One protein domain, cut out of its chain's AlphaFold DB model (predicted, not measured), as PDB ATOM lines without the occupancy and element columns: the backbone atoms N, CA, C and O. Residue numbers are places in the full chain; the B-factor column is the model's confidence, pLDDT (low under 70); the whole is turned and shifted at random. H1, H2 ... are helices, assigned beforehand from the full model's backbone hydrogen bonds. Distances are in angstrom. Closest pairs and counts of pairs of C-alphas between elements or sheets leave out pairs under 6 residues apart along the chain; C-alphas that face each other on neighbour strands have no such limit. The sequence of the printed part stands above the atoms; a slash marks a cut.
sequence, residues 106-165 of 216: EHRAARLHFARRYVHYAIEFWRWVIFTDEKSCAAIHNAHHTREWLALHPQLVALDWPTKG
ATOM      1  N   GLU A 106     183.232 213.691 225.653       93.00
ATOM      2  CA  GLU A 106     184.092 212.957 224.719       93.00
ATOM      3  C   GLU A 106     185.569 213.007 225.132       93.00
ATOM      4  O   GLU A 106     186.236 211.972 225.177       93.00
ATOM      5  N   HIS A 107     186.080 214.188 225.511       91.88
ATOM      6  CA  HIS A 107     187.454 214.312 226.003       91.88
ATOM      7  C   HIS A 107     187.666 213.472 227.267       91.88
ATOM      8  O   HIS A 107     188.690 212.803 227.403       91.88
ATOM      9  N   ARG A 108     186.704 213.476 228.198       92.19
ATOM     10  CA  ARG A 108     186.790 212.687 229.439       92.19
ATOM     11  C   ARG A 108     186.820 211.190 229.153       92.19
ATOM     12  O   ARG A 108     187.661 210.492 229.719       92.19
ATOM     13  N   ALA A 109     185.958 210.717 228.257       93.94
ATOM     14  CA  ALA A 109     185.912 209.318 227.851       93.94
ATOM     15  C   ALA A 109     187.226 208.872 227.188       93.94
ATOM     16  O   ALA A 109     187.783 207.845 227.580       93.94
ATOM     17  N   ALA A 110     187.767 209.667 226.258       92.25
ATOM     18  CA  ALA A 110     189.042 209.378 225.595       92.25
ATOM     19  C   ALA A 110     190.213 209.317 226.591       92.25
ATOM     20  O   ALA A 110     191.015 208.385 226.569       92.25
ATOM     21  N   ARG A 111     190.274 210.267 227.531       92.88
ATOM     22  CA  ARG A 111     191.299 210.297 228.588       92.88
ATOM     23  C   ARG A 111     191.198 209.097 229.524       92.88
ATOM     24  O   ARG A 111     192.211 208.491 229.865       92.88
ATOM     25  N   LEU A 112     189.979 208.733 229.925       93.75
ATOM     26  CA  LEU A 112     189.741 207.559 230.762       93.75
ATOM     27  C   LEU A 112     190.124 206.267 230.034       93.75
ATOM     28  O   LEU A 112     190.704 205.374 230.651       93.75
ATOM     29  N   HIS A 113     189.819 206.170 228.738       93.88
ATOM     30  CA  HIS A 113     190.223 205.044 227.902       93.88
ATOM     31  C   HIS A 113     191.747 204.911 227.858       93.88
ATOM     32  O   HIS A 113     192.261 203.850 228.205       93.88
ATOM     33  N   PHE A 114     192.459 205.994 227.534       92.69
ATOM     34  CA  PHE A 114     193.922 206.019 227.514       92.69
ATOM     35  C   PHE A 114     194.514 205.591 228.866       92.69
ATOM     36  O   PHE A 114     195.351 204.692 228.929       92.69
ATOM     37  N   ALA A 115     194.035 206.176 229.972       92.19
ATOM     38  CA  ALA A 115     194.524 205.837 231.306       92.19
ATOM     39  C   ALA A 115     194.312 204.350 231.626       92.19
ATOM     40  O   ALA A 115     195.245 203.668 232.037       92.19
ATOM     41  N   ARG A 116     193.109 203.815 231.380       94.50
ATOM     42  CA  ARG A 116     192.804 202.391 231.603       94.50
ATOM     43  C   ARG A 116     193.620 201.466 230.706       94.50
ATOM     44  O   ARG A 116     193.988 200.380 231.141       94.50
ATOM     45  N   ARG A 117     193.900 201.887 229.472       93.19
ATOM     46  CA  ARG A 117     194.685 201.116 228.507       93.19
ATOM     47  C   ARG A 117     196.121 200.931 228.983       93.19
ATOM     48  O   ARG A 117     196.616 199.810 228.948       93.19
ATOM     49  N   TYR A 118     196.767 202.001 229.446       91.56
ATOM     50  CA  TYR A 118     198.201 201.979 229.742       91.56
ATOM     51  C   TYR A 118     198.567 201.844 231.226       91.56
ATOM     52  O   TYR A 118     199.724 201.561 231.525       91.56
ATOM     53  N   VAL A 119     197.624 201.972 232.171       92.06
ATOM     54  CA  VAL A 119     197.921 201.863 233.619       92.06
ATOM     55  C   VAL A 119     198.545 200.519 234.013       92.06
ATOM     56  O   VAL A 119     199.320 200.451 234.962       92.06
ATOM     57  N   HIS A 120     198.233 199.449 233.281       93.38
ATOM     58  CA  HIS A 120     198.742 198.103 233.555       93.38
ATOM     59  C   HIS A 120     200.071 197.787 232.853       93.38
ATOM     60  O   HIS A 120     200.617 196.703 233.049       93.38
ATOM     61  N   TYR A 121     200.590 198.697 232.024       92.06
ATOM     62  CA  TYR A 121     201.846 198.476 231.314       92.06
ATOM     63  C   TYR A 121     203.033 198.646 232.269       92.06
ATOM     64  O   TYR A 121     203.080 199.579 233.073       92.06
ATOM     65  N   ALA A 122     204.002 197.733 232.176       92.88
ATOM     66  CA  ALA A 122     205.195 197.741 233.017       92.88
ATOM     67  C   ALA A 122     206.095 198.956 232.735       92.88
ATOM     68  O   ALA A 122     206.077 199.522 231.644       92.88
ATOM     69  N   ILE A 123     206.954 199.311 233.696       90.00
ATOM     70  CA  ILE A 123     207.904 200.426 233.551       90.00
ATOM     71  C   ILE A 123     208.828 200.269 232.332       90.00
ATOM     72  O   ILE A 123     209.155 201.257 231.683       90.00
ATOM     73  N   GLU A 124     209.184 199.032 231.963       91.88
ATOM     74  CA  GLU A 124     210.005 198.763 230.776       91.88
ATOM     75  C   GLU A 124     209.330 199.220 229.485       91.88
ATOM     76  O   GLU A 124     210.019 199.683 228.588       91.88
ATOM     77  N   PHE A 125     207.998 199.158 229.391       90.81
ATOM     78  CA  PHE A 125     207.286 199.725 228.247       90.81
ATOM     79  C   PHE A 125     207.476 201.241 228.191       90.81
ATOM     80  O   PHE A 125     207.881 201.773 227.162       90.81
ATOM     81  N   TRP A 126     207.253 201.925 229.316       88.94
ATOM     82  CA  TRP A 126     207.398 203.379 229.408       88.94
ATOM     83  C   TRP A 126     208.830 203.852 229.157       88.94
ATOM     84  O   TRP A 126     209.017 204.965 228.678       88.94
ATOM     85  N   ARG A 127     209.834 203.000 229.399       88.31
ATOM     86  CA  ARG A 127     211.237 203.286 229.068       88.31
ATOM     87  C   ARG A 127     211.486 203.432 227.564       88.31
ATOM     88  O   ARG A 127     212.412 204.140 227.179       88.31
ATOM     89  N   TRP A 128     210.665 202.801 226.728       88.50
ATOM     90  CA  TRP A 128     210.719 202.931 225.269       88.50
ATOM     91  C   TRP A 128     209.820 204.046 224.725       88.50
ATOM     92  O   TRP A 128     209.874 204.343 223.532       88.50
ATOM     93  N   VAL A 129     208.994 204.668 225.570       87.44
ATOM     94  CA  VAL A 129     208.107 205.761 225.165       87.44
ATOM     95  C   VAL A 129     208.866 207.080 225.244       87.44
ATOM     96  O   VAL A 129     209.334 207.488 226.306       87.44
ATOM     97  N   ILE A 130     208.944 207.774 224.113       87.00
ATOM     98  CA  ILE A 130     209.523 209.112 224.038       87.00
ATOM     99  C   ILE A 130     208.377 210.118 224.024       87.00
ATOM    100  O   ILE A 130     207.542 210.113 223.121       87.00
ATOM    101  N   PHE A 131     208.351 210.991 225.028       83.69
ATOM    102  CA  PHE A 131     207.429 212.116 225.075       83.69
ATOM    103  C   PHE A 131     208.090 213.334 224.440       83.69
ATOM    104  O   PHE A 131     209.149 213.778 224.881       83.69
ATOM    105  N   THR A 132     207.451 213.879 223.413       79.38
ATOM    106  CA  THR A 132     207.857 215.127 222.767       79.38
ATOM    107  C   THR A 132     206.679 216.077 222.778       79.38
ATOM    108  O   THR A 132     205.557 215.658 222.498       79.38
ATOM    109  N   ASP A 133     206.925 217.343 223.075       72.56
ATOM    110  CA  ASP A 133     205.908 218.382 222.988       72.56
ATOM    111  C   ASP A 133     206.558 219.682 222.527       72.56
ATOM    112  O   ASP A 133     207.662 220.024 222.962       72.56
ATOM    113  N   GLU A 134     205.877 220.385 221.633       62.25
ATOM    114  CA  GLU A 134     206.290 221.689 221.140       62.25
ATOM    115  C   GLU A 134     205.339 222.739 221.702       62.25
ATOM    116  O   GLU A 134     204.159 222.800 221.363       62.25
ATOM    117  N   LYS A 135     205.863 223.651 222.523       57.47
ATOM    118  CA  LYS A 135     205.119 224.848 222.924       57.47
ATOM    119  C   LYS A 135     205.174 225.892 221.800       57.47
ATOM    120  O   LYS A 135     205.808 226.934 221.941       57.47
ATOM    121  N   SER A 136     204.565 225.598 220.654       48.41
ATOM    122  CA  SER A 136     204.517 226.495 219.492       48.41
ATOM    123  C   SER A 136     203.290 227.417 219.526       48.41
ATOM    124  O   SER A 136     202.165 226.958 219.692       48.41
ATOM    125  N   CYS A 137     203.479 228.724 219.304       38.44
ATOM    126  CA  CYS A 137     202.406 229.732 219.201       38.44
ATOM    127  C   CYS A 137     201.577 229.649 217.892       38.44
ATOM    128  O   CYS A 137     201.047 230.663 217.439       38.44
ATOM    129  N   ALA A 138     201.476 228.477 217.255       38.69
ATOM    130  CA  ALA A 138     200.776 228.270 215.984       38.69
ATOM    131  C   ALA A 138     199.943 226.972 215.977       38.69
ATOM    132  O   ALA A 138     200.125 226.091 216.814       38.69
ATOM    133  N   ALA A 139     198.987 226.882 215.048       41.47
ATOM    134  CA  ALA A 139     197.926 225.876 215.045       41.47
ATOM    135  C   ALA A 139     198.406 224.436 214.739       41.47
ATOM    136  O   ALA A 139     198.845 224.131 213.637       41.47
ATOM    137  N   ILE A 140     198.247 223.584 215.756       56.31
ATOM    138  CA  ILE A 140     198.074 222.118 215.842       56.31
ATOM    139  C   ILE A 140     198.584 221.237 214.675       56.31
ATOM    140  O   ILE A 140     198.032 221.205 213.574       56.31
ATOM    141  N   HIS A 141     199.565 220.401 215.027       55.38
ATOM    142  CA  HIS A 141     200.264 219.337 214.294       55.38
ATOM    143  C   HIS A 141     199.370 218.352 213.505       55.38
ATOM    144  O   HIS A 141     199.135 217.218 213.914       55.38
ATOM    145  N   ASN A 142     198.900 218.757 212.325       58.09
ATOM    146  CA  ASN A 142     198.240 217.876 211.349       58.09
ATOM    147  C   ASN A 142     198.841 218.026 209.944       58.09
ATOM    148  O   ASN A 142     198.153 217.874 208.935       58.09
ATOM    149  N   ALA A 143     200.133 218.346 209.860       72.75
ATOM    150  CA  ALA A 143     200.805 218.462 208.576       72.75
ATOM    151  C   ALA A 143     200.819 217.099 207.861       72.75
ATOM    152  O   ALA A 143     201.251 216.089 208.420       72.75
ATOM    153  N   HIS A 144     200.365 217.085 206.606       75.06
ATOM    154  CA  HIS A 144     200.348 215.893 205.750       75.06
ATOM    155  C   HIS A 144     201.719 215.213 205.696       75.06
ATOM    156  O   HIS A 144     201.830 214.007 205.897       75.06
ATOM    157  N   HIS A 145     202.764 216.025 205.543       81.56
ATOM    158  CA  HIS A 145     204.142 215.565 205.449       81.56
ATOM    159  C   HIS A 145     204.596 214.773 206.685       81.56
ATOM    160  O   HIS A 145     205.259 213.749 206.559       81.56
ATOM    161  N   THR A 146     204.185 215.191 207.886       77.38
ATOM    162  CA  THR A 146     204.495 214.469 209.129       77.38
ATOM    163  C   THR A 146     203.801 213.107 209.172       77.38
ATOM    164  O   THR A 146     204.396 212.130 209.619       77.38
ATOM    165  N   ARG A 147     202.558 213.012 208.676       76.94
ATOM    166  CA  ARG A 147     201.807 211.743 208.626       76.94
ATOM    167  C   ARG A 147     202.412 210.774 207.615       76.94
ATOM    168  O   ARG A 147     202.557 209.599 207.931       76.94
ATOM    169  N   GLU A 148     202.793 211.268 206.439       83.56
ATOM    170  CA  GLU A 148     203.510 210.475 205.433       83.56
ATOM    171  C   GLU A 148     204.843 209.966 205.979       83.56
ATOM    172  O   GLU A 148     205.148 208.782 205.858       83.56
ATOM    173  N   TRP A 149     205.611 210.830 206.645       85.19
ATOM    174  CA  TRP A 149     206.884 210.438 207.238       85.19
ATOM    175  C   TRP A 149     206.709 209.355 208.311       85.19
ATOM    176  O   TRP A 149     207.432 208.363 208.281       85.19
ATOM    177  N   LEU A 150     205.721 209.478 209.206       82.62
ATOM    178  CA  LEU A 150     205.426 208.441 210.206       82.62
ATOM    179  C   LEU A 150     204.974 207.122 209.565       82.62
ATOM    180  O   LEU A 150     205.381 206.056 210.017       82.62
ATOM    181  N   ALA A 151     204.192 207.178 208.482       83.88
ATOM    182  CA  ALA A 151     203.787 205.982 207.744       83.88
ATOM    183  C   ALA A 151     204.982 205.246 207.106       83.88
ATOM    184  O   ALA A 151     204.958 204.022 206.991       83.88
ATOM    185  N   LEU A 152     206.039 205.977 206.732       90.44
ATOM    186  CA  LEU A 152     207.291 205.409 206.220       90.44
ATOM    187  C   LEU A 152     208.206 204.840 207.322       90.44
ATOM    188  O   LEU A 152     209.137 204.104 207.001       90.44
ATOM    189  N   HIS A 153     207.949 205.141 208.601       86.75
ATOM    190  CA  HIS A 153     208.764 204.706 209.742       86.75
ATOM    191  C   HIS A 153     207.930 203.885 210.745       86.75
ATOM    192  O   HIS A 153     207.690 204.340 211.866       86.75
ATOM    193  N   PRO A 154     207.511 202.652 210.393       84.06
ATOM    194  CA  PRO A 154     206.634 201.824 211.230       84.06
ATOM    195  C   PRO A 154     207.251 201.412 212.577       84.06
ATOM    196  O   PRO A 154     206.537 200.966 213.472       84.06
ATOM    197  N   GLN A 155     208.567 201.567 212.745       87.94
ATOM    198  CA  GLN A 155     209.257 201.393 214.023       87.94
ATOM    199  C   GLN A 155     208.852 202.437 215.078       87.94
ATOM    200  O   GLN A 155     209.058 202.207 216.268       87.94
ATOM    201  N   LEU A 156     208.287 203.574 214.660       83.94
ATOM    202  CA  LEU A 156     207.761 204.605 215.549       83.94
ATOM    203  C   LEU A 156     206.243 204.456 215.644       83.94
ATOM    204  O   LEU A 156     205.500 204.839 214.742       83.94
ATOM    205  N   VAL A 157     205.773 203.905 216.761       85.31
ATOM    206  CA  VAL A 157     204.340 203.746 217.020       85.31
ATOM    207  C   VAL A 157     203.836 204.951 217.804       85.31
ATOM    208  O   VAL A 157     204.229 205.169 218.949       85.31
ATOM    209  N   ALA A 158     202.941 205.726 217.192       83.06
ATOM    210  CA  ALA A 158     202.230 206.788 217.890       83.06
ATOM    211  C   ALA A 158     201.232 206.188 218.892       83.06
ATOM    212  O   ALA A 158     200.435 205.314 218.541       83.06
ATOM    213  N   LEU A 159     201.265 206.666 220.137       86.25
ATOM    214  CA  LEU A 159     200.247 206.335 221.134       86.25
ATOM    215  C   LEU A 159     198.913 206.999 220.763       86.25
ATOM    216  O   LEU A 159     198.894 208.064 220.141       86.25
ATOM    217  N   ASP A 160     197.794 206.406 221.183       85.25
ATOM    218  CA  ASP A 160     196.441 206.958 221.027       85.25
ATOM    219  C   ASP A 160     196.185 208.101 222.029       85.25
ATOM    220  O   ASP A 160     195.274 208.062 222.856       85.25
ATOM    221  N   TRP A 161     197.028 209.136 221.958       86.50
ATOM    222  CA  TRP A 161     197.039 210.256 222.890       86.50
ATOM    223  C   TRP A 161     195.709 211.027 222.881       86.50
ATOM    224  O   TRP A 161     195.245 211.438 221.812       86.50
ATOM    225  N   PRO A 162     195.088 211.276 224.049       88.81
ATOM    226  CA  PRO A 162     193.802 211.951 224.100       88.81
ATOM    227  C   PRO A 162     193.926 213.453 223.813       88.81
ATOM    228  O   PRO A 162     194.869 214.127 224.238       88.81
ATOM    229  N   THR A 163     192.912 214.018 223.154       83.00
ATOM    230  CA  THR A 163     192.779 215.468 222.955       83.00
ATOM    231  C   THR A 163     192.780 216.204 224.299       83.00
ATOM    232  O   THR A 163     192.157 215.751 225.262       83.00
ATOM    233  N   LYS A 164     193.461 217.359 224.372       80.88
ATOM    234  CA  LYS A 164     193.666 218.124 225.621       80.88
ATOM    235  C   LYS A 164     194.247 217.259 226.758       80.88
ATOM    236  O   LYS A 164     193.824 217.361 227.907       80.88
ATOM    237  N   GLY A 165     195.183 216.370 226.422       80.06
ATOM    238  CA  GLY A 165     195.858 215.438 227.331       80.06
ATOM    239  C   GLY A 165     197.134 215.967 227.996       80.06
ATOM    240  O   GLY A 165     197.950 215.156 228.410       80.06
TER     241      GLY A 165
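AT A GLANCE: This is residues 106 to 165 of the 216 residues of the protein "HTH_Tnp_Tc3_2 domain-containing protein" of Daphnia pulex (UniProt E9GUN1). Look for a loose, open ring of chain: the three helices H1, H2 and H3 are spread round it without touching, H1 on one side, H3 on the far side, and the short H2 just after H1. A long unnamed arc, residues 128 to 143, swings out from H2 to H3, and the last stretch, residues 153 to 165, runs from H3 back through the middle toward H1. You have 60 printed residues with three named helices in the order H1, H2, H3 and no named strand; the class is all helix, though under half of the residues, 27, are in named elements. The whole is loose, with a radius of gyration of the C-alphas of 13.6 A and spans of 33 by 28 by 19 A.

HOW THE PARTS SIT: Start at the longest helix, H1, residues 106 to 118, which touches no helix. A tight link of 4 residues joins it to H2, residues 123 to 127, yet the two are apart. A long link of 16 residues leads on to H3, residues 144 to 152, which is apart from both H1 and H2. Check the backbones of H1, H2 and H3: every O i to N i+4 pair is within hydrogen-bond range.

IN THESE COORDINATES: Find C-alpha 106 at (184.092, 212.957, 224.719); from there H1 runs 18.6 A to C-alpha 118 at (198.201, 201.979, 229.742). H2 measures 6.3 A from C-alpha 123 to C-alpha 127. H3 runs 12.6 A and ends at C-alpha 152, at (207.291, 205.409, 206.220).

THE WHOLE: The two C-alphas farthest apart, those of Ala 122 and Ala 138, are 35.2 A apart, while those of Glu 106 and Gly 165 are 12.3 A apart. The printed part has no cut. Residues 131 to 149, of which 144 to 149 belong to H3, stand free. The model's confidence is low at residues 134 to 142, under 70; the mean pLDDT of the printed part is 81.6.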